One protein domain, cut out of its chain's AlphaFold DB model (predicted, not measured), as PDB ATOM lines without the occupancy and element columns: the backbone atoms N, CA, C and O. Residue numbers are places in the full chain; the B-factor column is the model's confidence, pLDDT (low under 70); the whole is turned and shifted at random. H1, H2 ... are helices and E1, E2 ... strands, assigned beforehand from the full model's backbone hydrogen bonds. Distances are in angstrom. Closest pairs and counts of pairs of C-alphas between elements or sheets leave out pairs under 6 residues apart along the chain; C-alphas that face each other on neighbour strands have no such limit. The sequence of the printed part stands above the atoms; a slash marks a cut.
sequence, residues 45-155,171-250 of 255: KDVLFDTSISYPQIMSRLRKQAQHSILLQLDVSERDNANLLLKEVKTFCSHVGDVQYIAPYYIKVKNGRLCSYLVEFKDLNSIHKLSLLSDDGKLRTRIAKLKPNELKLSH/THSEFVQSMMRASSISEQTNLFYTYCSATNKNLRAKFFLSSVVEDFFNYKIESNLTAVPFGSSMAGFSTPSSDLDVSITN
ATOM      1  N   LYS A  45     294.752 255.352 131.733       93.88
ATOM      2  CA  LYS A  45     294.483 256.571 132.507       93.88
ATOM      3  C   LYS A  45     295.463 257.681 132.157       93.88
ATOM      4  O   LYS A  45     295.029 258.808 131.957       93.88
ATOM      5  N   ASP A  46     296.744 257.353 132.039       94.19
ATOM      6  CA  ASP A  46     297.771 258.341 131.717       94.19
ATOM      7  C   ASP A  46     297.506 258.941 130.336       94.19
ATOM      8  O   ASP A  46     297.579 260.151 130.179       94.19
ATOM      9  N   VAL A  47     297.086 258.120 129.365       94.31
ATOM     10  CA  VAL A  47     296.675 258.594 128.034       94.31
ATOM     11  C   VAL A  47     295.386 259.426 128.087       94.31
ATOM     12  O   VAL A  47     295.301 260.442 127.408       94.31
ATOM     13  N   LEU A  48     294.378 259.027 128.873       93.62
ATOM     14  CA  LEU A  48     293.102 259.752 128.993       93.62
ATOM     15  C   LEU A  48     293.256 261.137 129.632       93.62
ATOM     16  O   LEU A  48     292.514 262.051 129.282       93.62
ATOM     17  N   PHE A  49     294.186 261.276 130.577       92.81
ATOM     18  CA  PHE A  49     294.431 262.522 131.303       92.81
ATOM     19  C   PHE A  49     295.651 263.296 130.780       92.81
ATOM     20  O   PHE A  49     296.050 264.293 131.382       92.81
ATOM     21  N   ASP A  50     296.232 262.872 129.654       93.38
ATOM     22  CA  ASP A  50     297.330 263.576 128.999       93.38
ATOM     23  C   ASP A  50     296.817 264.866 128.342       93.38
ATOM     24  O   ASP A  50     296.266 264.874 127.241       93.38
ATOM     25  N   THR A  51     297.023 265.984 129.036       93.25
ATOM     26  CA  THR A  51     296.643 267.325 128.562       93.25
ATOM     27  C   THR A  51     297.508 267.838 127.408       93.25
ATOM     28  O   THR A  51     297.183 268.872 126.824       93.25
ATOM     29  N   SER A  52     298.596 267.140 127.057       94.62
ATOM     30  CA  SER A  52     299.493 267.531 125.963       94.62
ATOM     31  C   SER A  52     299.036 267.041 124.585       94.62
ATOM     32  O   SER A  52     299.580 267.481 123.569       94.62
ATOM     33  N   ILE A  53     298.034 266.157 124.528       93.75
ATOM     34  CA  ILE A  53     297.512 265.583 123.285       93.75
ATOM     35  C   ILE A  53     296.022 265.873 123.100       93.75
ATOM     36  O   ILE A  53     295.252 266.043 124.040       93.75
ATOM     37  N   SER A  54     295.598 265.925 121.840       94.69
ATOM     38  CA  SER A  54     294.197 266.138 121.474       94.69
ATOM     39  C   SER A  54     293.344 264.882 121.692       94.69
ATOM     40  O   SER A  54     293.835 263.753 121.639       94.69
ATOM     41  N   TYR A  55     292.029 265.061 121.845       91.94
ATOM     42  CA  TYR A  55     291.088 263.945 121.995       91.94
ATOM     43  C   TYR A  55     291.172 262.888 120.866       91.94
ATOM     44  O   TYR A  55     291.198 261.695 121.179       91.94
ATOM     45  N   PRO A  56     291.299 263.252 119.571       92.31
ATOM     46  CA  PRO A  56     291.532 262.266 118.513       92.31
ATOM     47  C   PRO A  56     292.814 261.443 118.704       92.31
ATOM     48  O   PRO A  56     292.819 260.246 118.421       92.31
ATOM     49  N   GLN A  57     293.891 262.044 119.225       93.88
ATOM     50  CA  GLN A  57     295.139 261.330 119.516       93.88
ATOM     51  C   GLN A  57     294.985 260.376 120.705       93.88
ATOM     52  O   GLN A  57     295.457 259.241 120.622       93.88
ATOM     53  N   ILE A  58     294.281 260.794 121.768       94.00
ATOM     54  CA  ILE A  58     293.905 259.927 122.900       94.00
ATOM     55  C   ILE A  58     293.168 258.694 122.373       94.00
ATOM     56  O   ILE A  58     293.578 257.559 122.622       94.00
ATOM     57  N   MET A  59     292.119 258.916 121.576       93.50
ATOM     58  CA  MET A  59     291.310 257.841 121.009       93.50
ATOM     59  C   MET A  59     292.138 256.918 120.110       93.50
ATOM     60  O   MET A  59     292.066 255.697 120.240       93.50
ATOM     61  N   SER A  60     292.966 257.487 119.229       92.69
ATOM     62  CA  SER A  60     293.831 256.715 118.336       92.69
ATOM     63  C   SER A  60     294.815 255.831 119.105       92.69
ATOM     64  O   SER A  60     295.032 254.687 118.706       92.69
ATOM     65  N   ARG A  61     295.408 256.328 120.198       94.94
ATOM     66  CA  ARG A  61     296.351 255.560 121.026       94.94
ATOM     67  C   ARG A  61     295.657 254.402 121.739       94.94
ATOM     68  O   ARG A  61     296.106 253.265 121.621       94.94
ATOM     69  N   LEU A  62     294.542 254.670 122.414       95.44
ATOM     70  CA  LEU A  62     293.797 253.652 123.164       95.44
ATOM     71  C   LEU A  62     293.187 252.589 122.237       95.44
ATOM     72  O   LEU A  62     293.210 251.397 122.547       95.44
ATOM     73  N   ARG A  63     292.710 252.994 121.053       94.50
ATOM     74  CA  ARG A  63     292.241 252.062 120.020       94.50
ATOM     75  C   ARG A  63     293.377 251.190 119.485       94.50
ATOM     76  O   ARG A  63     293.184 249.984 119.362       94.50
ATOM     77  N   LYS A  64     294.564 251.755 119.234       94.25
ATOM     78  CA  LYS A  64     295.744 250.980 118.807       94.25
ATOM     79  C   LYS A  64     296.126 249.924 119.850       94.25
ATOM     80  O   LYS A  64     296.299 248.765 119.493       94.25
ATOM     81  N   GLN A  65     296.167 250.287 121.133       95.12
ATOM     82  CA  GLN A  65     296.401 249.329 122.227       95.12
ATOM     83  C   GLN A  65     295.368 248.194 122.225       95.12
ATOM     84  O   GLN A  65     295.711 247.014 122.312       95.12
ATOM     85  N   ALA A  66     294.090 248.536 122.051       96.12
ATOM     86  CA  ALA A  66     293.022 247.550 121.975       96.12
ATOM     87  C   ALA A  66     293.142 246.621 120.764       96.12
ATOM     88  O   ALA A  66     292.919 245.425 120.919       96.12
ATOM     89  N   GLN A  67     293.518 247.127 119.587       94.62
ATOM     90  CA  GLN A  67     293.754 246.325 118.374       94.62
ATOM     91  C   GLN A  67     294.931 245.354 118.536       94.62
ATOM     92  O   GLN A  67     294.907 244.240 118.021       94.62
ATOM     93  N   HIS A  68     295.921 245.755 119.327       96.06
ATOM     94  CA  HIS A  68     297.069 244.952 119.737       96.06
ATOM     95  C   HIS A  68     296.768 243.988 120.896       96.06
ATOM     96  O   HIS A  68     297.685 243.374 121.442       96.06
ATOM     97  N   SER A  69     295.499 243.850 121.288       96.62
ATOM     98  CA  SER A  69     295.078 242.986 122.387       96.62
ATOM     99  C   SER A  69     294.265 241.776 121.920       96.62
ATOM    100  O   SER A  69     293.532 241.841 120.927       96.62
ATOM    101  N   ILE A  70     294.369 240.681 122.674       95.62
ATOM    102  CA  ILE A  70     293.610 239.433 122.517       95.62
ATOM    103  C   ILE A  70     293.115 238.938 123.881       95.62
ATOM    104  O   ILE A  70     293.792 239.102 124.899       95.62
ATOM    105  N   LEU A  71     291.941 238.305 123.907       95.25
ATOM    106  CA  LEU A  71     291.425 237.601 125.076       95.25
ATOM    107  C   LEU A  71     291.691 236.099 124.944       95.25
ATOM    108  O   LEU A  71     291.129 235.439 124.071       95.25
ATOM    109  N   LEU A  72     292.518 235.555 125.830       93.69
ATOM    110  CA  LEU A  72     292.797 234.122 125.914       93.69
ATOM    111  C   LEU A  72     291.891 233.491 126.964       93.69
ATOM    112  O   LEU A  72     291.959 233.867 128.129       93.69
ATOM    113  N   GLN A  73     291.048 232.548 126.569       91.44
ATOM    114  CA  GLN A  73     290.123 231.837 127.447       91.44
ATOM    115  C   GLN A  73     290.670 230.455 127.781       91.44
ATOM    116  O   GLN A  73     291.057 229.712 126.884       91.44
ATOM    117  N   LEU A  74     290.686 230.116 129.063       88.75
ATOM    118  CA  LEU A  74     291.133 228.830 129.571       88.75
ATOM    119  C   LEU A  74     290.023 228.219 130.421       88.75
ATOM    120  O   LEU A  74     289.522 228.848 131.363       88.75
ATOM    121  N   ASP A  75     289.693 226.971 130.115       82.44
ATOM    122  CA  ASP A  75     288.874 226.142 130.988       82.44
ATOM    123  C   ASP A  75     289.763 225.613 132.113       82.44
ATOM    124  O   ASP A  75     290.687 224.836 131.872       82.44
ATOM    125  N   VAL A  76     289.507 226.074 133.339       79.94
ATOM    126  CA  VAL A  76     290.316 225.722 134.510       79.94
ATOM    127  C   VAL A  76     289.472 225.079 135.595       79.94
ATOM    128  O   VAL A  76     288.321 225.453 135.847       79.94
ATOM    129  N   SER A  77     290.061 224.087 136.251       77.38
ATOM    130  CA  SER A  77     289.475 223.435 137.411       77.38
ATOM    131  C   SER A  77     289.582 224.344 138.640       77.38
ATOM    132  O   SER A  77     290.468 225.192 138.741       77.38
ATOM    133  N   GLU A  78     288.713 224.159 139.639       72.56
ATOM    134  CA  GLU A  78     288.824 224.913 140.901       72.56
ATOM    135  C   GLU A  78     290.114 224.621 141.681       72.56
ATOM    136  O   GLU A  78     290.466 225.377 142.587       72.56
ATOM    137  N   ARG A  79     290.802 223.522 141.348       70.19
ATOM    138  CA  ARG A  79     292.040 223.090 142.001       70.19
ATOM    139  C   ARG A  79     293.283 223.717 141.378       70.19
ATOM    140  O   ARG A  79     294.355 223.613 141.966       70.19
ATOM    141  N   ASP A  80     293.153 224.359 140.220       76.75
ATOM    142  CA  ASP A  80     294.299 224.904 139.507       76.75
ATOM    143  C   ASP A  80     294.855 226.134 140.236       76.75
ATOM    144  O   ASP A  80     294.128 227.048 140.646       76.75
ATOM    145  N   ASN A  81     296.177 226.173 140.401       82.31
ATOM    146  CA  ASN A  81     296.851 227.286 141.057       82.31
ATOM    147  C   ASN A  81     296.930 228.497 140.110       82.31
ATOM    148  O   ASN A  81     297.651 228.481 139.113       82.31
ATOM    149  N   ALA A  82     296.226 229.577 140.457       81.62
ATOM    150  CA  ALA A  82     296.127 230.789 139.640       81.62
ATOM    151  C   ALA A  82     297.480 231.468 139.341       81.62
ATOM    152  O   ALA A  82     297.660 232.031 138.258       81.62
ATOM    153  N   ASN A  83     298.446 231.408 140.267       83.56
ATOM    154  CA  ASN A  83     299.779 231.982 140.050       83.56
ATOM    155  C   ASN A  83     300.586 231.169 139.046       83.56
ATOM    156  O   ASN A  83     301.239 231.743 138.173       83.56
ATOM    157  N   LEU A  84     300.541 229.842 139.180       85.00
ATOM    158  CA  LEU A  84     301.194 228.946 138.233       85.00
ATOM    159  C   LEU A  84     300.589 229.142 136.842       85.00
ATOM    160  O   LEU A  84     301.322 229.356 135.884       85.00
ATOM    161  N   LEU A  85     299.259 229.200 136.756       86.81
ATOM    162  CA  LEU A  85     298.552 229.448 135.507       86.81
ATOM    163  C   LEU A  85     298.964 230.775 134.858       86.81
ATOM    164  O   LEU A  85     299.307 230.802 133.681       86.81
ATOM    165  N   LEU A  86     299.008 231.874 135.622       88.94
ATOM    166  CA  LEU A  86     299.472 233.163 135.104       88.94
ATOM    167  C   LEU A  86     300.921 233.086 134.598       88.94
ATOM    168  O   LEU A  86     301.235 233.693 133.574       88.94
ATOM    169  N   LYS A  87     301.806 232.362 135.293       90.94
ATOM    170  CA  LYS A  87     303.199 232.162 134.865       90.94
ATOM    171  C   LYS A  87     303.277 231.379 133.553       90.94
ATOM    172  O   LYS A  87     304.029 231.778 132.664       90.94
ATOM    173  N   GLU A  88     302.495 230.314 133.415       91.12
ATOM    174  CA  GLU A  88     302.442 229.511 132.192       91.12
ATOM    175  C   GLU A  88     301.870 230.313 131.021       91.12
ATOM    176  O   GLU A  88     302.474 230.344 129.952       91.12
ATOM    177  N   VAL A  89     300.780 231.059 131.229       92.31
ATOM    178  CA  VAL A  89     300.203 231.924 130.185       92.31
ATOM    179  C   VAL A  89     301.180 233.024 129.778       92.31
ATOM    180  O   VAL A  89     301.353 233.268 128.585       92.31
ATOM    181  N   LYS A  90     301.870 233.660 130.736       93.38
ATOM    182  CA  LYS A  90     302.944 234.623 130.439       93.38
ATOM    183  C   LYS A  90     304.034 233.991 129.584       93.38
ATOM    184  O   LYS A  90     304.411 234.558 128.567       93.38
ATOM    185  N   THR A  91     304.504 232.812 129.984       94.12
ATOM    186  CA  THR A  91     305.548 232.076 129.270       94.12
ATOM    187  C   THR A  91     305.101 231.752 127.851       94.12
ATOM    188  O   THR A  91     305.820 232.061 126.908       94.12
ATOM    189  N   PHE A  92     303.899 231.202 127.677       93.94
ATOM    190  CA  PHE A  92     303.305 230.932 126.368       93.94
ATOM    191  C   PHE A  92     303.246 232.193 125.495       93.94
ATOM    192  O   PHE A  92     303.768 232.189 124.384       93.94
ATOM    193  N   CYS A  93     302.691 233.294 126.011       94.50
ATOM    194  CA  CYS A  93     302.562 234.541 125.256       94.50
ATOM    195  C   CYS A  93     303.927 235.108 124.841       94.50
ATOM    196  O   CYS A  93     304.076 235.531 123.700       94.50
ATOM    197  N   SER A  94     304.943 235.041 125.705       94.75
ATOM    198  CA  SER A  94     306.299 235.491 125.363       94.75
ATOM    199  C   SER A  94     306.936 234.706 124.210       94.75
ATOM    200  O   SER A  94     307.779 235.252 123.507       94.75
ATOM    201  N   HIS A  95     306.541 233.446 123.974       94.06
ATOM    202  CA  HIS A  95     306.990 232.697 122.790       94.06
ATOM    203  C   HIS A  95     306.294 233.161 121.500       94.06
ATOM    204  O   HIS A  95     306.824 232.969 120.406       94.06
ATOM    205  N   VAL A  96     305.109 233.762 121.609       93.62
ATOM    206  CA  VAL A  96     304.354 234.293 120.465       93.62
ATOM    207  C   VAL A  96     304.932 235.639 120.018       93.62
ATOM    208  O   VAL A  96     305.106 235.857 118.809       93.62
ATOM    209  N   GLY A  97     305.246 236.511 120.985       95.25
ATOM    210  CA  GLY A  97     305.901 237.802 120.777       95.25
ATOM    211  C   GLY A  97     305.975 238.665 122.042       95.25
ATOM    212  O   GLY A  97     305.571 238.246 123.125       95.25
ATOM    213  N   ASP A  98     306.473 239.894 121.890       95.75
ATOM    214  CA  ASP A  98     306.685 240.834 122.998       95.75
ATOM    215  C   ASP A  98     305.362 241.250 123.660       95.75
ATOM    216  O   ASP A  98     304.535 241.939 123.051       95.75
ATOM    217  N   VAL A  99     305.176 240.866 124.923       95.69
ATOM    218  CA  VAL A  99     303.994 241.201 125.730       95.69
ATOM    219  C   VAL A  99     304.195 242.550 126.423       95.69
ATOM    220  O   VAL A  99     305.152 242.728 127.174       95.69
ATOM    221  N   GLN A 100     303.269 243.486 126.214       95.44
ATOM    222  CA  GLN A 100     303.244 244.790 126.888       95.44
ATOM    223  C   GLN A 100     302.370 244.774 128.141       95.44
ATOM    224  O   GLN A 100     302.706 245.400 129.144       95.44
ATOM    225  N   TYR A 101     301.257 244.043 128.101       95.88
ATOM    226  CA  TYR A 101     300.330 243.938 129.218       95.88
ATOM    227  C   TYR A 101     299.701 242.551 129.272       95.88
ATOM    228  O   TYR A 101     299.403 241.944 128.247       95.88
ATOM    229  N   ILE A 102     299.476 242.052 130.485       95.44
ATOM    230  CA  ILE A 102     298.711 240.831 130.716       95.44
ATOM    231  C   ILE A 102     297.990 240.915 132.054       95.44
ATOM    232  O   ILE A 102     298.617 241.142 133.093       95.44
ATOM    233  N   ALA A 103     296.678 240.688 132.044       93.44
ATOM    234  CA  ALA A 103     295.897 240.605 133.270       93.44
ATOM    235  C   ALA A 103     294.817 239.518 133.212       93.44
ATOM    236  O   ALA A 103     294.132 239.387 132.194       93.44
ATOM    237  N   PRO A 104     294.632 238.764 134.312       91.69
ATOM    238  CA  PRO A 104     293.580 237.764 134.409       91.69
ATOM    239  C   PRO A 104     292.213 238.398 134.693       91.69
ATOM    240  O   PRO A 104     292.108 239.379 135.424       91.69
ATOM    241  N   TYR A 105     291.150 237.782 134.199       88.62
ATOM    242  CA  TYR A 105     289.752 238.021 134.526       88.62
ATOM    243  C   TYR A 105     289.150 236.679 134.915       88.62
ATOM    244  O   TYR A 105     289.167 235.725 134.137       88.62
ATOM    245  N   TYR A 106     288.628 236.602 136.133       82.94
ATOM    246  CA  TYR A 106     288.028 235.386 136.657       82.94
ATOM    247  C   TYR A 106     286.515 235.532 136.652       82.94
ATOM    248  O   TYR A 106     285.970 236.439 137.282       82.94
ATOM    249  N   ILE A 107     285.835 234.619 135.963       78.44
ATOM    250  CA  ILE A 107     284.377 234.539 135.971       78.44
ATOM    251  C   ILE A 107     283.992 233.240 136.670       78.44
ATOM    252  O   ILE A 107     284.378 232.145 136.254       78.44
ATOM    253  N   LYS A 108     283.227 233.359 137.759       74.31
ATOM    254  CA  LYS A 108     282.670 232.197 138.453       74.31
ATOM    255  C   LYS A 108     281.560 231.593 137.591       74.31
ATOM    256  O   LYS A 108     280.611 232.289 137.238       74.31
ATOM    257  N   VAL A 109     281.666 230.304 137.280       78.75
ATOM    258  CA  VAL A 109     280.651 229.544 136.534       78.75
ATOM    259  C   VAL A 109     280.123 228.398 137.401       78.75
ATOM    260  O   VAL A 109     280.722 228.071 138.423       78.75
ATOM    261  N   LYS A 110     278.980 227.795 137.039       74.56
ATOM    262  CA  LYS A 110     278.296 226.795 137.890       74.56
ATOM    263  C   LYS A 110     279.188 225.617 138.320       74.56
ATOM    264  O   LYS A 110     279.017 225.137 139.432       74.56
ATOM    265  N   ASN A 111     280.138 225.203 137.475       71.19
ATOM    266  CA  ASN A 111     280.975 224.012 137.681       71.19
ATOM    267  C   ASN A 111     282.486 224.319 137.687       71.19
ATOM    268  O   ASN A 111     283.285 223.465 137.315       71.19
ATOM    269  N   GLY A 112     282.888 225.539 138.048       72.50
ATOM    270  CA  GLY A 112     284.302 225.910 138.101       72.50
ATOM    271  C   GLY A 112     284.538 227.394 137.869       72.50
ATOM    272  O   GLY A 112     283.745 228.252 138.274       72.50
ATOM    273  N   ARG A 113     285.647 227.716 137.204       75.56
ATOM    274  CA  ARG A 113     286.003 229.096 136.869       75.56
ATOM    275  C   ARG A 113     286.403 229.164 135.407       75.56
ATOM    276  O   ARG A 113     287.229 228.386 134.955       75.56
ATOM    277  N   LEU A 114     285.831 230.120 134.685       82.75
ATOM    278  CA  LEU A 114     286.390 230.523 133.406       82.75
ATOM    279  C   LEU A 114     287.494 231.529 133.712       82.75
ATOM    280  O   LEU A 114     287.230 232.590 134.292       82.75
ATOM    281  N   CYS A 115     288.728 231.181 133.361       88.94
ATOM    282  CA  CYS A 115     289.847 232.099 133.468       88.94
ATOM    283  C   CYS A 115     290.101 232.703 132.094       88.94
ATOM    284  O   CYS A 115     290.264 231.988 131.111       88.94
ATOM    285  N   SER A 116     290.079 234.025 132.004       92.19
ATOM    286  CA  SER A 116     290.423 234.734 130.777       92.19
ATOM    287  C   SER A 116     291.614 235.646 131.022       92.19
ATOM    288  O   SER A 116     291.704 236.254 132.079       92.19
ATOM    289  N   TYR A 117     292.515 235.786 130.061       94.50
ATOM    290  CA  TYR A 117     293.634 236.718 130.133       94.50
ATOM    291  C   TYR A 117     293.507 237.717 128.999       94.50
ATOM    292  O   TYR A 117     293.482 237.325 127.835       94.50
ATOM    293  N   LEU A 118     293.425 239.002 129.335       96.12
ATOM    294  CA  LEU A 118     293.603 240.052 128.342       96.12
ATOM    295  C   LEU A 118     295.102 240.262 128.171       96.12
ATOM    296  O   LEU A 118     295.781 240.595 129.147       96.12
ATOM    297  N   VAL A 119     295.596 240.045 126.960       96.75
ATOM    298  CA  VAL A 119     297.015 240.152 126.619       96.75
ATOM    299  C   VAL A 119     297.179 241.195 125.530       96.75
ATOM    300  O   VAL A 119     296.531 241.093 124.494       96.75
ATOM    301  N   GLU A 120     298.044 242.174 125.764       97.00
ATOM    302  CA  GLU A 120     298.432 243.207 124.802       97.00
ATOM    303  C   GLU A 120     299.855 242.932 124.327       97.00
ATOM    304  O   GLU A 120     300.774 242.787 125.142       97.00
ATOM    305  N   PHE A 121     300.039 242.868 123.014       96.62
ATOM    306  CA  PHE A 121     301.328 242.642 122.379       96.62
ATOM    307  C   PHE A 121     301.857 243.918 121.738       96.62
ATOM    308  O   PHE A 121     301.113 244.757 121.243       96.62
ATOM    309  N   LYS A 122     303.178 244.022 121.639       95.19
ATOM    310  CA  LYS A 122     303.814 245.134 120.929       95.19
ATOM    311  C   LYS A 122     303.498 245.134 119.428       95.19
ATOM    312  O   LYS A 122     303.384 246.201 118.833       95.19
ATOM    313  N   ASP A 123     303.339 243.954 118.828       93.69
ATOM    314  CA  ASP A 123     303.145 243.760 117.385       93.69
ATOM    315  C   ASP A 123     301.815 243.043 117.073       93.69
ATOM    316  O   ASP A 123     301.459 242.051 117.717       93.69
ATOM    317  N   LEU A 124     301.117 243.510 116.032       92.44
ATOM    318  CA  LEU A 124     299.904 242.898 115.481       92.44
ATOM    319  C   LEU A 124     300.153 241.491 114.934       92.44
ATOM    320  O   LEU A 124     299.250 240.655 114.964       92.44
ATOM    321  N   ASN A 125     301.371 241.177 114.481       92.31
ATOM    322  CA  ASN A 125     301.691 239.827 114.011       92.31
ATOM    323  C   ASN A 125     301.470 238.764 115.099       92.31
ATOM    324  O   ASN A 125     301.043 237.651 114.791       92.31
ATOM    325  N   SER A 126     301.703 239.101 116.371       93.50
ATOM    326  CA  SER A 126     301.432 238.209 117.506       93.50
ATOM    327  C   SER A 126     299.943 237.889 117.630       93.50
ATOM    328  O   SER A 126     299.566 236.737 117.849       93.50
ATOM    329  N   ILE A 127     299.091 238.894 117.412       91.81
ATOM    330  CA  ILE A 127     297.635 238.735 117.389       91.81
ATOM    331  C   ILE A 127     297.223 237.835 116.230       91.81
ATOM    332  O   ILE A 127     296.473 236.887 116.436       91.81
ATOM    333  N   HIS A 128     297.770 238.061 115.034       88.12
ATOM    334  CA  HIS A 128     297.478 237.221 113.875       88.12
ATOM    335  C   HIS A 128     297.856 235.753 114.094       88.12
ATOM    336  O   HIS A 128     297.054 234.888 113.754       88.12
ATOM    337  N   LYS A 129     299.016 235.463 114.702       88.62
ATOM    338  CA  LYS A 129     299.421 234.088 115.049       88.62
ATOM    339  C   LYS A 129     298.409 233.410 115.974       88.62
ATOM    340  O   LYS A 129     298.075 232.251 115.758       88.62
ATOM    341  N   LEU A 130     297.909 234.128 116.981       86.56
ATOM    342  CA  LEU A 130     296.972 233.579 117.965       86.56
ATOM    343  C   LEU A 130     295.534 233.494 117.456       86.56
ATOM    344  O   LEU A 130     294.825 232.559 117.807       86.56
ATOM    345  N   SER A 131     295.101 234.410 116.591       80.88
ATOM    346  CA  SER A 131     293.781 234.337 115.959       80.88
ATOM    347  C   SER A 131     293.615 233.110 115.056       80.88
ATOM    348  O   SER A 131     292.483 232.739 114.757       80.88
ATOM    349  N   LEU A 132     294.710 232.467 114.631       77.25
ATOM    350  CA  LEU A 132     294.669 231.183 113.921       77.25
ATOM    351  C   LEU A 132     294.308 230.003 114.837       77.25
ATOM    352  O   LEU A 132     293.892 228.968 114.328       77.25
ATOM    353  N   LEU A 133     294.444 230.152 116.159       72.69
ATOM    354  CA  LEU A 133     294.059 229.130 117.141       72.69
ATOM    355  C   LEU A 133     292.550 229.131 117.435       72.69
ATOM    356  O   LEU A 133     292.047 228.237 118.111       72.69
ATOM    357  N   SER A 134     291.809 230.132 116.955       67.19
ATOM    358  CA  SER A 134     290.359 230.200 117.130       67.19
ATOM    359  C   SER A 134     289.674 229.133 116.258       67.19
ATOM    360  O   SER A 134     289.624 229.260 115.037       67.19
ATOM    361  N   ASP A 135     289.136 228.101 116.918       56.72
ATOM    362  CA  ASP A 135     288.677 226.791 116.393       56.72
ATOM    363  C   ASP A 135     287.599 226.820 115.274       56.72
ATOM    364  O   ASP A 135     287.196 225.765 114.797       56.72
ATOM    365  N   ASP A 136     287.108 227.982 114.820       57.16
ATOM    366  CA  ASP A 136     285.846 228.044 114.055       57.16
ATOM    367  C   ASP A 136     285.950 228.446 112.576       57.16
ATOM    368  O   ASP A 136     284.928 228.496 111.891       57.16
ATOM    369  N   GLY A 137     287.146 228.746 112.047       54.88
ATOM    370  CA  GLY A 137     287.413 228.936 110.604       54.88
ATOM    371  C   GLY A 137     286.602 230.021 109.861       54.88
ATOM    372  O   GLY A 137     286.858 230.284 108.688       54.88
ATOM    373  N   LYS A 138     285.630 230.666 110.520       59.00
ATOM    374  CA  LYS A 138     284.603 231.540 109.931       59.00
ATOM    375  C   LYS A 138     284.598 232.952 110.499       59.00
ATOM    376  O   LYS A 138     283.853 233.783 109.991       59.00
ATOM    377  N   LEU A 139     285.365 233.232 111.548       62.25
ATOM    378  CA  LEU A 139     285.585 234.578 112.073       62.25
ATOM    379  C   LEU A 139     286.940 234.585 112.782       62.25
ATOM    380  O   LEU A 139     287.141 233.826 113.727       62.25
ATOM    381  N   ARG A 140     287.870 235.436 112.337       68.00
ATOM    382  CA  ARG A 140     289.124 235.678 113.064       68.00
ATOM    383  C   ARG A 140     288.805 236.502 114.305       68.00
ATOM    384  O   ARG A 140     288.912 237.722 114.294       68.00
ATOM    385  N   THR A 141     288.349 235.840 115.360       79.56
ATOM    386  CA  THR A 141     288.113 236.492 116.642       79.56
ATOM    387  C   THR A 141     289.445 236.725 117.338       79.56
ATOM    388  O   THR A 141     290.299 235.839 117.407       79.56
ATOM    389  N   ARG A 142     289.599 237.894 117.960       90.94
ATOM    390  CA  ARG A 142     290.638 238.134 118.976       90.94
ATOM    391  C   ARG A 142     290.217 237.600 120.349       90.94
ATOM    392  O   ARG A 142     290.573 238.140 121.389       90.94
ATOM    393  N   ILE A 143     289.441 236.524 120.335       90.62
ATOM    394  CA  ILE A 143     289.058 235.727 121.491       90.62
ATOM    395  C   ILE A 143     289.451 234.306 121.122       90.62
ATOM    396  O   ILE A 143     288.812 233.715 120.250       90.62
ATOM    397  N   ALA A 144     290.522 233.809 121.730       88.81
ATOM    398  CA  ALA A 144     291.064 232.484 121.466       88.81
ATOM    399  C   ALA A 144     290.892 231.612 122.705       88.81
ATOM    400  O   ALA A 144     291.064 232.078 123.831       88.81
ATOM    401  N   LYS A 145     290.550 230.342 122.500       87.81
ATOM    402  CA  LYS A 145     290.496 229.355 123.576       87.81
ATOM    403  C   LYS A 145     291.810 228.596 123.595       87.81
ATOM    404  O   LYS A 145     292.170 228.000 122.590       87.81
ATOM    405  N   LEU A 146     292.494 228.626 124.731       85.56
ATOM    406  CA  LEU A 146     293.675 227.814 124.972       85.56
ATOM    407  C   LEU A 146     293.262 226.533 125.682       85.56
ATOM    408  O   LEU A 146     292.617 226.562 126.735       85.56
ATOM    409  N   LYS A 147     293.652 225.400 125.106       80.25
ATOM    410  CA  LYS A 147     293.454 224.092 125.725       80.25
ATOM    411  C   LYS A 147     294.543 223.905 126.787       80.25
ATOM    412  O   LYS A 147     295.700 224.231 126.523       80.25
ATOM    413  N   PRO A 148     294.233 223.332 127.963       70.88
ATOM    414  CA  PRO A 148     295.230 223.117 129.012       70.88
ATOM    415  C   PRO A 148     296.488 222.383 128.539       70.88
ATOM    416  O   PRO A 148     297.558 222.691 129.031       70.88
ATOM    417  N   ASN A 149     296.379 221.484 127.554       69.75
ATOM    418  CA  ASN A 149     297.512 220.735 126.987       69.75
ATOM    419  C   ASN A 149     298.484 221.597 126.161       69.75
ATOM    420  O   ASN A 149     299.616 221.184 125.921       69.75
ATOM    421  N   GLU A 150     298.044 222.763 125.682       73.94
ATOM    422  CA  GLU A 150     298.900 223.727 124.975       73.94
ATOM    423  C   GLU A 150     299.780 224.502 125.959       73.94
ATOM    424  O   GLU A 150     300.849 225.006 125.606       73.94
ATOM    425  N   LEU A 151     299.349 224.553 127.217       73.38
ATOM    426  CA  LEU A 151     300.149 225.008 128.332       73.38
ATOM    427  C   LEU A 151     300.870 223.779 128.888       73.38
ATOM    428  O   LEU A 151     300.278 222.721 129.079       73.38
ATOM    429  N   LYS A 152     302.169 223.879 129.165       69.81
ATOM    430  CA  LYS A 152     302.927 222.777 129.780       69.81
ATOM    431  C   LYS A 152     302.595 222.673 131.276       69.81
ATOM    432  O   LYS A 152     303.493 222.642 132.111       69.81
ATOM    433  N   LEU A 153     301.305 222.649 131.615       61.47
ATOM    434  CA  LEU A 153     300.787 222.553 132.972       61.47
ATOM    435  C   LEU A 153     301.150 221.175 133.530       61.47
ATOM    436  O   LEU A 153     300.392 220.214 133.435       61.47
ATOM    437  N   SER A 154     302.333 221.067 134.130       53.12
ATOM    438  CA  SER A 154     302.621 219.964 135.036       53.12
ATOM    439  C   SER A 154     301.694 220.121 136.236       53.12
ATOM    440  O   SER A 154     301.768 221.143 136.924       53.12
ATOM    441  N   HIS A 155     300.823 219.141 136.491       52.47
ATOM    442  CA  HIS A 155     300.038 219.066 137.722       52.47
ATOM    443  C   HIS A 155     300.990 218.914 138.917       52.47
ATOM    444  O   HIS A 155     301.278 217.813 139.379       52.47
ATOM    445  N   THR A 171     288.629 245.773 151.296       80.31
ATOM    446  CA  THR A 171     287.280 245.464 151.739       80.31
ATOM    447  C   THR A 171     286.561 246.790 151.972       80.31
ATOM    448  O   THR A 171     287.179 247.796 152.331       80.31
ATOM    449  N   HIS A 172     285.245 246.817 151.775       85.50
ATOM    450  CA  HIS A 172     284.469 248.032 152.024       85.50
ATOM    451  C   HIS A 172     284.772 248.624 153.420       85.50
ATOM    452  O   HIS A 172     284.851 249.837 153.580       85.50
ATOM    453  N   SER A 173     285.042 247.762 154.409       90.25
ATOM    454  CA  SER A 173     285.485 248.148 155.753       90.25
ATOM    455  C   SER A 173     286.840 248.875 155.771       90.25
ATOM    456  O   SER A 173     286.947 249.958 156.343       90.25
ATOM    457  N   GLU A 174     287.868 248.332 155.113       91.00
ATOM    458  CA  GLU A 174     289.199 248.959 155.028       91.00
ATOM    459  C   GLU A 174     289.159 250.295 154.278       91.00
ATOM    460  O   GLU A 174     289.852 251.244 154.657       91.00
ATOM    461  N   PHE A 175     288.321 250.397 153.242       91.38
ATOM    462  CA  PHE A 175     288.107 251.651 152.525       91.38
ATOM    463  C   PHE A 175     287.465 252.711 153.431       91.38
ATOM    464  O   PHE A 175     288.004 253.811 153.558       91.38
ATOM    465  N   VAL A 176     286.375 252.372 154.132       94.62
ATOM    466  CA  VAL A 176     285.729 253.278 155.100       94.62
ATOM    467  C   VAL A 176     286.716 253.706 156.187       94.62
ATOM    468  O   VAL A 176     286.795 254.885 156.521       94.62
ATOM    469  N   GLN A 177     287.528 252.781 156.703       96.19
ATOM    470  CA  GLN A 177     288.545 253.112 157.697       96.19
ATOM    471  C   GLN A 177     289.609 254.074 157.146       96.19
ATOM    472  O   GLN A 177     290.050 254.968 157.867       96.19
ATOM    473  N   SER A 178     289.999 253.926 155.880       95.19
ATOM    474  CA  SER A 178     290.934 254.841 155.212       95.19
ATOM    475  C   SER A 178     290.332 256.241 155.060       95.19
ATOM    476  O   SER A 178     290.990 257.226 155.379       95.19
ATOM    477  N   MET A 179     289.051 256.335 154.686       96.50
ATOM    478  CA  MET A 179     288.314 257.604 154.608       96.50
ATOM    479  C   MET A 179     288.227 258.315 155.967       96.50
ATOM    480  O   MET A 179     288.415 259.526 156.042       96.50
ATOM    481  N   MET A 180     287.987 257.572 157.052       97.25
ATOM    482  CA  MET A 180     287.917 258.126 158.414       97.25
ATOM    483  C   MET A 180     289.269 258.625 158.940       97.25
ATOM    484  O   MET A 180     289.300 259.462 159.837       97.25
ATOM    485  N   ARG A 181     290.380 258.094 158.416       97.88
ATOM    486  CA  ARG A 181     291.747 258.491 158.793       97.88
ATOM    487  C   ARG A 181     292.296 259.657 157.974       97.88
ATOM    488  O   ARG A 181     293.318 260.213 158.361       97.88
ATOM    489  N   ALA A 182     291.659 259.993 156.857       98.06
ATOM    490  CA  ALA A 182     292.075 261.098 156.012       98.06
ATOM    491  C   ALA A 182     292.047 262.424 156.790       98.06
ATOM    492  O   ALA A 182     291.119 262.709 157.545       98.06
ATOM    493  N   SER A 183     293.065 263.251 156.573       98.12
ATOM    494  CA  SER A 183     293.281 264.524 157.265       98.12
ATOM    495  C   SER A 183     292.358 265.652 156.790       98.12
ATOM    496  O   SER A 183     292.254 266.689 157.444       98.12
ATOM    497  N   SER A 184     291.694 265.477 155.641       98.38
ATOM    498  CA  SER A 184     290.839 266.497 155.030       98.38
ATOM    499  C   SER A 184     289.763 265.908 154.112       98.38
ATOM    500  O   SER A 184     289.892 264.797 153.597       98.38
ATOM    501  N   ILE A 185     288.726 266.703 153.825       98.00
ATOM    502  CA  ILE A 185     287.681 266.368 152.837       98.00
ATOM    503  C   ILE A 185     288.281 266.205 151.430       98.00
ATOM    504  O   ILE A 185     287.815 265.379 150.645       98.00
ATOM    505  N   SER A 186     289.336 266.957 151.098       98.19
ATOM    506  CA  SER A 186     290.025 266.823 149.809       98.19
ATOM    507  C   SER A 186     290.705 265.457 149.683       98.19
ATOM    508  O   SER A 186     290.531 264.772 148.677       98.19
ATOM    509  N   GLU A 187     291.398 265.013 150.733       97.62
ATOM    510  CA  GLU A 187     292.003 263.680 150.782       97.62
ATOM    511  C   GLU A 187     290.938 262.574 150.707       97.62
ATOM    512  O   GLU A 187     291.076 261.648 149.909       97.62
ATOM    513  N   GLN A 188     289.827 262.712 151.440       97.56
ATOM    514  CA  GLN A 188     288.674 261.808 151.330       97.56
ATOM    515  C   GLN A 188     288.124 261.739 149.902       97.56
ATOM    516  O   GLN A 188     287.848 260.658 149.387       97.56
ATOM    517  N   THR A 189     287.993 262.884 149.235       97.06
ATOM    518  CA  THR A 189     287.500 262.955 147.853       97.06
ATOM    519  C   THR A 189     288.431 262.208 146.897       97.06
ATOM    520  O   THR A 189     287.965 261.431 146.065       97.06
ATOM    521  N   ASN A 190     289.747 262.372 147.054       95.06
ATOM    522  CA  ASN A 190     290.749 261.677 146.245       95.06
ATOM    523  C   ASN A 190     290.751 260.163 146.495       95.06
ATOM    524  O   ASN A 190     290.839 259.379 145.544       95.06
ATOM    525  N   LEU A 191     290.620 259.739 147.756       94.62
ATOM    526  CA  LEU A 191     290.489 258.327 148.125       94.62
ATOM    527  C   LEU A 191     289.225 257.714 147.519       94.62
ATOM    528  O   LEU A 191     289.299 256.657 146.892       94.62
ATOM    529  N   PHE A 192     288.084 258.394 147.648       94.50
ATOM    530  CA  PHE A 192     286.817 257.962 147.065       94.50
ATOM    531  C   PHE A 192     286.896 257.858 145.541       94.50
ATOM    532  O   PHE A 192     286.540 256.826 144.976       94.50
ATOM    533  N   TYR A 193     287.433 258.880 144.871       93.25
ATOM    534  CA  TYR A 193     287.641 258.846 143.427       93.25
ATOM    535  C   TYR A 193     288.539 257.672 143.012       93.25
ATOM    536  O   TYR A 193     288.191 256.913 142.110       93.25
ATOM    537  N   THR A 194     289.664 257.462 143.699       90.69
ATOM    538  CA  THR A 194     290.587 256.358 143.397       90.69
ATOM    539  C   THR A 194     289.915 254.997 143.575       90.69
ATOM    540  O   THR A 194     290.077 254.130 142.718       90.69
ATOM    541  N   TYR A 195     289.122 254.832 144.637       90.38
ATOM    542  CA  TYR A 195     288.380 253.606 144.936       90.38
ATOM    543  C   TYR A 195     287.276 253.312 143.911       90.38
ATOM    544  O   TYR A 195     287.120 252.174 143.475       90.38
ATOM    545  N   CYS A 196     286.515 254.333 143.511       91.00
ATOM    546  CA  CYS A 196     285.377 254.171 142.608       91.00
ATOM    547  C   CYS A 196     285.759 254.187 141.125       91.00
ATOM    548  O   CYS A 196     285.028 253.619 140.315       91.00
ATOM    549  N   SER A 197     286.859 254.843 140.748       93.12
ATOM    550  CA  SER A 197     287.259 254.990 139.346       93.12
ATOM    551  C   SER A 197     287.672 253.655 138.720       93.12
ATOM    552  O   SER A 197     288.303 252.800 139.342       93.12
ATOM    553  N   ALA A 198     287.343 253.476 137.445       93.38
ATOM    554  CA  ALA A 198     287.764 252.335 136.651       93.38
ATOM    555  C   ALA A 198     289.289 252.252 136.651       93.38
ATOM    556  O   ALA A 198     289.966 253.249 136.425       93.38
ATOM    557  N   THR A 199     289.851 251.072 136.892       93.62
ATOM    558  CA  THR A 199     291.304 250.871 136.823       93.62
ATOM    559  C   THR A 199     291.787 250.838 135.367       93.62
ATOM    560  O   THR A 199     290.987 250.660 134.447       93.62
ATOM    561  N   ASN A 200     293.102 250.916 135.138       94.81
ATOM    562  CA  ASN A 200     293.681 250.687 133.807       94.81
ATOM    563  C   ASN A 200     293.243 249.342 133.214       94.81
ATOM    564  O   ASN A 200     292.870 249.278 132.048       94.81
ATOM    565  N   LYS A 201     293.172 248.289 134.038       94.12
ATOM    566  CA  LYS A 201     292.629 246.974 133.656       94.12
ATOM    567  C   LYS A 201     291.183 247.078 133.154       94.12
ATOM    568  O   LYS A 201     290.841 246.494 132.129       94.12
ATOM    569  N   ASN A 202     290.320 247.826 133.843       94.06
ATOM    570  CA  ASN A 202     288.933 248.019 133.404       94.06
ATOM    571  C   ASN A 202     288.864 248.776 132.073       94.06
ATOM    572  O   ASN A 202     288.140 248.355 131.174       94.06
ATOM    573  N   LEU A 203     289.637 249.855 131.931       95.81
ATOM    574  CA  LEU A 203     289.680 250.644 130.701       95.81
ATOM    575  C   LEU A 203     290.199 249.813 129.520       95.81
ATOM    576  O   LEU A 203     289.535 249.778 128.487       95.81
ATOM    577  N   ARG A 204     291.297 249.058 129.683       96.31
ATOM    578  CA  ARG A 204     291.809 248.148 128.641       96.31
ATOM    579  C   ARG A 204     290.738 247.166 128.171       96.31
ATOM    580  O   ARG A 204     290.537 247.032 126.971       96.31
ATOM    581  N   ALA A 205     290.003 246.536 129.092       95.44
ATOM    582  CA  ALA A 205     288.906 245.636 128.723       95.44
ATOM    583  C   ALA A 205     287.799 246.346 127.934       95.44
ATOM    584  O   ALA A 205     287.327 245.809 126.936       95.44
ATOM    585  N   LYS A 206     287.399 247.553 128.348       96.06
ATOM    586  CA  LYS A 206     286.370 248.332 127.649       96.06
ATOM    587  C   LYS A 206     286.786 248.694 126.221       96.06
ATOM    588  O   LYS A 206     286.020 248.475 125.285       96.06
ATOM    589  N   PHE A 207     288.011 249.184 126.038       96.75
ATOM    590  CA  PHE A 207     288.547 249.484 124.709       96.75
ATOM    591  C   PHE A 207     288.729 248.225 123.859       96.75
ATOM    592  O   PHE A 207     288.362 248.222 122.685       96.75
ATOM    593  N   PHE A 208     289.221 247.136 124.453       96.88
ATOM    594  CA  PHE A 208     289.320 245.844 123.782       96.88
ATOM    595  C   PHE A 208     287.954 245.371 123.272       96.88
ATOM    596  O   PHE A 208     287.830 245.086 122.082       96.88
ATOM    597  N   LEU A 209     286.919 245.368 124.120       96.12
ATOM    598  CA  LEU A 209     285.557 244.989 123.730       96.12
ATOM    599  C   LEU A 209     285.017 245.868 122.599       96.12
ATOM    600  O   LEU A 209     284.469 245.336 121.638       96.12
ATOM    601  N   SER A 210     285.227 247.186 122.665       96.19
ATOM    602  CA  SER A 210     284.868 248.091 121.569       96.19
ATOM    603  C   SER A 210     285.573 247.709 120.266       96.19
ATOM    604  O   SER A 210     284.938 247.632 119.222       96.19
ATOM    605  N   SER A 211     286.862 247.366 120.319       95.12
ATOM    606  CA  SER A 211     287.589 246.918 119.127       95.12
ATOM    607  C   SER A 211     287.129 245.541 118.615       95.12
ATOM    608  O   SER A 211     287.180 245.290 117.422       95.12
ATOM    609  N   VAL A 212     286.640 244.642 119.475       93.62
ATOM    610  CA  VAL A 212     286.036 243.370 119.030       93.62
ATOM    611  C   VAL A 212     284.694 243.619 118.338       93.62
ATOM    612  O   VAL A 212     284.375 242.958 117.349       93.62
ATOM    613  N   VAL A 213     283.908 244.585 118.826       93.56
ATOM    614  CA  VAL A 213     282.691 245.046 118.142       93.56
ATOM    615  C   VAL A 213     283.043 245.614 116.765       93.56
ATOM    616  O   VAL A 213     282.386 245.271 115.784       93.56
ATOM    617  N   GLU A 214     284.107 246.414 116.672       92.94
ATOM    618  CA  GLU A 214     284.647 246.907 115.399       92.94
ATOM    619  C   GLU A 214     284.984 245.763 114.431       92.94
ATOM    620  O   GLU A 214     284.476 245.750 113.309       92.94
ATOM    621  N   ASP A 215     285.759 244.764 114.873       90.38
ATOM    622  CA  ASP A 215     286.112 243.595 114.054       90.38
ATOM    623  C   ASP A 215     284.867 242.877 113.521       90.38
ATOM    624  O   ASP A 215     284.817 242.479 112.356       90.38
ATOM    625  N   PHE A 216     283.850 242.705 114.371       89.81
ATOM    626  CA  PHE A 216     282.606 242.046 113.994       89.81
ATOM    627  C   PHE A 216     281.883 242.800 112.874       89.81
ATOM    628  O   PHE A 216     281.474 242.184 111.887       89.81
ATOM    629  N   PHE A 217     281.732 244.118 113.009       88.81
ATOM    630  CA  PHE A 217     281.063 244.937 112.001       88.81
ATOM    631  C   PHE A 217     281.847 244.979 110.690       88.81
ATOM    632  O   PHE A 217     281.250 244.800 109.627       88.81
ATOM    633  N   ASN A 218     283.170 245.114 110.760       87.56
ATOM    634  CA  ASN A 218     284.026 245.129 109.576       87.56
ATOM    635  C   ASN A 218     284.018 243.781 108.853       87.56
ATOM    636  O   ASN A 218     284.020 243.743 107.626       87.56
ATOM    637  N   TYR A 219     283.922 242.673 109.590       86.00
ATOM    638  CA  TYR A 219     283.794 241.347 108.994       86.00
ATOM    639  C   TYR A 219     282.406 241.074 108.398       86.00
ATOM    640  O   TYR A 219     282.299 240.429 107.361       86.00
ATOM    641  N   LYS A 220     281.324 241.499 109.064       86.06
ATOM    642  CA  LYS A 220     279.950 241.150 108.657       86.06
ATOM    643  C   LYS A 220     279.335 242.087 107.631       86.06
ATOM    644  O   LYS A 220     278.496 241.635 106.859       86.06
ATOM    645  N   ILE A 221     279.683 243.367 107.680       83.62
ATOM    646  CA  ILE A 221     279.113 244.405 106.812       83.62
ATOM    647  C   ILE A 221     280.103 244.793 105.699       83.62
ATOM    648  O   ILE A 221     279.713 245.488 104.769       83.62
ATOM    649  N   GLU A 222     281.357 244.317 105.757       76.56
ATOM    650  CA  GLU A 222     282.423 244.643 104.787       76.56
ATOM    651  C   GLU A 222     282.586 246.158 104.578       76.56
ATOM    652  O   GLU A 222     282.827 246.666 103.486       76.56
ATOM    653  N   SER A 223     282.429 246.903 105.665       78.25
ATOM    654  CA  SER A 223     282.519 248.359 105.716       78.25
ATOM    655  C   SER A 223     283.682 248.769 106.609       78.25
ATOM    656  O   SER A 223     283.990 248.050 107.551       78.25
ATOM    657  N   ASN A 224     284.293 249.930 106.374       86.56
ATOM    658  CA  ASN A 224     285.342 250.471 107.243       86.56
ATOM    659  C   ASN A 224     284.739 251.185 108.470       86.56
ATOM    660  O   ASN A 224     284.889 252.393 108.653       86.56
ATOM    661  N   LEU A 225     283.981 250.449 109.284       90.81
ATOM    662  CA  LEU A 225     283.374 250.996 110.490       90.81
ATOM    663  C   LEU A 225     284.396 251.039 111.623       90.81
ATOM    664  O   LEU A 225     285.279 250.195 111.764       90.81
ATOM    665  N   THR A 226     284.254 252.061 112.454       91.50
ATOM    666  CA  THR A 226     285.022 252.241 113.677       91.50
ATOM    667  C   THR A 226     284.060 252.198 114.853       91.50
ATOM    668  O   THR A 226     283.041 252.895 114.845       91.50
ATOM    669  N   ALA A 227     284.380 251.384 115.858       93.62
ATOM    670  CA  ALA A 227     283.597 251.287 117.082       93.62
ATOM    671  C   ALA A 227     284.407 251.875 118.239       93.62
ATOM    672  O   ALA A 227     285.420 251.313 118.667       93.62
ATOM    673  N   VAL A 228     283.966 253.026 118.738       92.56
ATOM    674  CA  VAL A 228     284.687 253.815 119.742       92.56
ATOM    675  C   VAL A 228     283.897 253.915 121.042       92.56
ATOM    676  O   VAL A 228     282.703 254.234 120.999       92.56
ATOM    677  N   PRO A 229     284.540 253.695 122.206       95.19
ATOM    678  CA  PRO A 229     283.910 253.978 123.486       95.19
ATOM    679  C   PRO A 229     283.569 255.465 123.601       95.19
ATOM    680  O   PRO A 229     284.337 256.322 123.164       95.19
ATOM    681  N   PHE A 230     282.455 255.787 124.249       94.94
ATOM    682  CA  PHE A 230     282.118 257.160 124.620       94.94
ATOM    683  C   PHE A 230     281.567 257.234 126.052       94.94
ATOM    684  O   PHE A 230     281.639 256.269 126.819       94.94
ATOM    685  N   GLY A 231     281.108 258.420 126.457       94.88
ATOM    686  CA  GLY A 231     280.512 258.636 127.774       94.88
ATOM    687  C   GLY A 231     281.521 258.506 128.916       94.88
ATOM    688  O   GLY A 231     282.651 258.999 128.834       94.88
ATOM    689  N   SER A 232     281.113 257.837 129.996       93.94
ATOM    690  CA  SER A 232     281.890 257.755 131.244       93.94
ATOM    691  C   SER A 232     283.283 257.135 131.060       93.94
ATOM    692  O   SER A 232     284.229 257.519 131.750       93.94
ATOM    693  N   SER A 233     283.427 256.214 130.100       93.44
ATOM    694  CA  SER A 233     284.694 255.534 129.792       93.44
ATOM    695  C   SER A 233     285.752 256.488 129.236       93.44
ATOM    696  O   SER A 233     286.932 256.307 129.518       93.44
ATOM    697  N   MET A 234     285.328 257.523 128.504       93.75
ATOM    698  CA  MET A 234     286.215 258.546 127.939       93.75
ATOM    699  C   MET A 234     286.377 259.765 128.845       93.75
ATOM    700  O   MET A 234     287.376 260.464 128.746       93.75
ATOM    701  N   ALA A 235     285.410 260.026 129.726       90.88
ATOM    702  CA  ALA A 235     285.425 261.195 130.601       90.88
ATOM    703  C   ALA A 235     286.331 261.038 131.839       90.88
ATOM    704  O   ALA A 235     286.456 261.972 132.621       90.88
ATOM    705  N   GLY A 236     286.917 259.856 132.070       85.19
ATOM    706  CA  GLY A 236     287.749 259.599 133.252       85.19
ATOM    707  C   GLY A 236     286.967 259.384 134.558       85.19
ATOM    708  O   GLY A 236     287.570 259.225 135.620       85.19
ATOM    709  N   PHE A 237     285.634 259.330 134.481       87.56
ATOM    710  CA  PHE A 237     284.726 259.114 135.619       87.56
ATOM    711  C   PHE A 237     284.019 257.753 135.584       87.56
ATOM    712  O   PHE A 237     283.107 257.505 136.370       87.56
ATOM    713  N   SER A 238     284.401 256.865 134.664       91.94
ATOM    714  CA  SER A 238     283.882 255.495 134.662       91.94
ATOM    715  C   SER A 238     284.220 254.780 135.964       91.94
ATOM    716  O   SER A 238     285.273 255.004 136.555       91.94
ATOM    717  N   THR A 239     283.334 253.883 136.381       93.00
ATOM    718  CA  THR A 239     283.572 252.930 137.471       93.00
ATOM    719  C   THR A 239     283.837 251.534 136.898       93.00
ATOM    720  O   THR A 239     283.462 251.273 135.748       93.00
ATOM    721  N   PRO A 240     284.438 250.594 137.652       88.50
ATOM    722  CA  PRO A 240     284.654 249.222 137.184       88.50
ATOM    723  C   PRO A 240     283.391 248.508 136.678       88.50
ATOM    724  O   PRO A 240     283.499 247.657 135.800       88.50
ATOM    725  N   SER A 241     282.220 248.855 137.223       88.56
ATOM    726  CA  SER A 241     280.916 248.265 136.893       88.56
ATOM    727  C   SER A 241     280.064 249.117 135.951       88.56
ATOM    728  O   SER A 241     278.926 248.752 135.683       88.56
ATOM    729  N   SER A 242     280.562 250.274 135.508       93.81
ATOM    730  CA  SER A 242     279.824 251.129 134.574       93.81
ATOM    731  C   SER A 242     279.714 250.474 133.200       93.81
ATOM    732  O   SER A 242     280.658 249.815 132.748       93.81
ATOM    733  N   ASP A 243     278.600 250.729 132.524       95.75
ATOM    734  CA  ASP A 243     278.341 250.221 131.181       95.75
ATOM    735  C   ASP A 243     279.411 250.672 130.173       95.75
ATOM    736  O   ASP A 243     280.194 251.612 130.391       95.75
ATOM    737  N   LEU A 244     279.492 249.937 129.067       96.25
ATOM    738  CA  LEU A 244     280.314 250.289 127.921       96.25
ATOM    739  C   LEU A 244     279.411 250.841 126.820       96.25
ATOM    740  O   LEU A 244     278.788 250.083 126.079       96.25
ATOM    741  N   ASP A 245     279.392 252.163 126.701       96.62
ATOM    742  CA  ASP A 245     278.733 252.856 125.601       96.62
ATOM    743  C   ASP A 245     279.662 252.889 124.381       96.62
ATOM    744  O   ASP A 245     280.781 253.406 124.462       96.62
ATOM    745  N   VAL A 246     279.213 252.335 123.251       96.44
ATOM    746  CA  VAL A 246     279.992 252.250 122.003       96.44
ATOM    747  C   VAL A 246     279.262 252.972 120.881       96.44
ATOM    748  O   VAL A 246     278.095 252.694 120.610       96.44
ATOM    749  N   SER A 247     279.958 253.887 120.212       94.69
ATOM    750  CA  SER A 247     279.466 254.548 119.008       94.69
ATOM    751  C   SER A 247     280.090 253.886 117.789       94.69
ATOM    752  O   SER A 247     281.310 253.733 117.718       94.69
ATOM    753  N   ILE A 248     279.249 253.476 116.840       93.19
ATOM    754  CA  ILE A 248     279.674 252.866 115.581       93.19
ATOM    755  C   ILE A 248     279.514 253.918 114.501       93.19
ATOM    756  O   ILE A 248     278.411 254.404 114.247       93.19
ATOM    757  N   THR A 249     280.621 254.275 113.869       89.31
ATOM    758  CA  THR A 249     280.649 255.336 112.868       89.31
ATOM    759  C   THR A 249     281.461 254.883 111.669       89.31
ATOM    760  O   THR A 249     282.431 254.138 111.808       89.31
ATOM    761  N   ASN A 250     281.066 255.321 110.476       82.81
ATOM    762  CA  ASN A 250     281.952 255.269 109.325       82.81
ATOM    763  C   ASN A 250     282.865 256.486 109.440       82.81
ATOM    764  O   ASN A 250     282.536 257.561 108.940       82.81
TER     765      ASN A 250
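This is residues 45 to 155 and 171 to 250 of the 255 residues of an uncharacterized protein of Ciona intestinalis (UniProt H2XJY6). A strongly twisted sheet of four strands has helices over both faces: H3 and H4 over one, and the long helix H7 crossing the other, where H2 stands on end. The small hairpin E5 and E6 packs on the side of H7 away from that sheet, H1 packs on H2, and the helical hairpin H5 and H6 forms an arm at one end of the whole, far from the sheet. The 191 printed residues include seven named helices and six named strands, in the order H1 H2 E1 H3 E2 E3 H4 E4 H5 H6 H7 E5 E6. The larger sheet runs E2 E3 E1 E4 and is mixed, the smaller, E5 E6, is antiparallel, and the class is mixed, helices and strands. The whole is compact, with a radius of gyration of the C-alphas of 18.8 A and spans of 57 by 48 by 32 A.

In the larger sheet E2 is residues 99 to 109, 28.2 A long, E3 residues 112 to 121, 28.6 A, E1 residues 69 to 76, 21.6 A, and E4 residues 143 to 146. H3 is residues 82 to 96, 21.2 A long, and H4 residues 124 to 131. H7, residues 200 to 221, is the longest helix, 31.3 A from C-alpha 200 at (293.681, 250.687, 133.807) to C-alpha 221 at (279.113, 244.405, 106.812). H1, residues 45 to 48, begins with C-alpha 45 at (294.483, 256.571, 132.507), and H2 is residues 55 to 67, 18.2 A long. H5 is residues 172 to 181, 14.4 A, and H6 residues 185 to 196, 16.1 A. E5 is residues 226 to 229, and E6, residues 246 to 249, ends with C-alpha 249 at (280.649, 255.336, 112.868).

E2 and E3 are an antiparallel hairpin, with N 105 and O 116 2.7 A apart, within hydrogen-bond range. E3 and E1 are antiparallel, with N 72 and O 117 at 2.8 A, and E1 and the edge strand E4 are parallel, with N 73 and O 144 at 2.8 A. E1, H3 and E2 form a split strand-helix-strand unit, two strands running the same way with E3 between them, and its crossover is right-handed. The sheet makes three layers, helices on both faces: H2 and H7 on one, H3 and H4 on the other. H3 runs slantwise to the strands at a height of 8.0 A over the sheet. H3 only just touches H4, with residue 96 alone and 3 pairs of C-alphas within 8 A, the closest being those of Val 96 and Ser 126, 5.7 A apart. H7 runs across the strands, at 75 degrees to E1 on the local plane. H2 stands up from the sheet, its line rising 74 degrees. Residues 62 to 67 of H2 touch H7, about perpendicular at 79 degrees, the closest C-alphas being those of Ala 66 and Phe 208, 4.5 A apart. H1 touches H2, the closest C-alphas being those of Val 47 and Ile 58, 6.0 A apart. The closest C-alphas of H7 and E5 are those of Glu 214 and Ala 227, 4.8 A apart. In the antiparallel hairpin E5 and E6, N 226 and O 249 are 2.8 A apart. H5 and H6 form a helical hairpin at a shallow tilt of 19 degrees, opposite ways, the closest C-alphas being those of Met 179 and Gln 188, 5.3 A apart; H6 is apart from H7. In H2 to H7 every O i to N i+4 pair is within hydrogen-bond range; H1 is too short for one.

The two C-alphas farthest apart, those of Gly 137 and Ser 183, are 59.0 A apart. Residues 156 to 170 are cut out, and C-alphas 155 and 171 are 32.5 A apart across the cut. The links H4 to E4 and E5 to E6 are long, of 11 and 16 residues. The mean pLDDT of the printed part is 88.7, and it is under 70 at residues 134 to 140, 149 and 152 to 155.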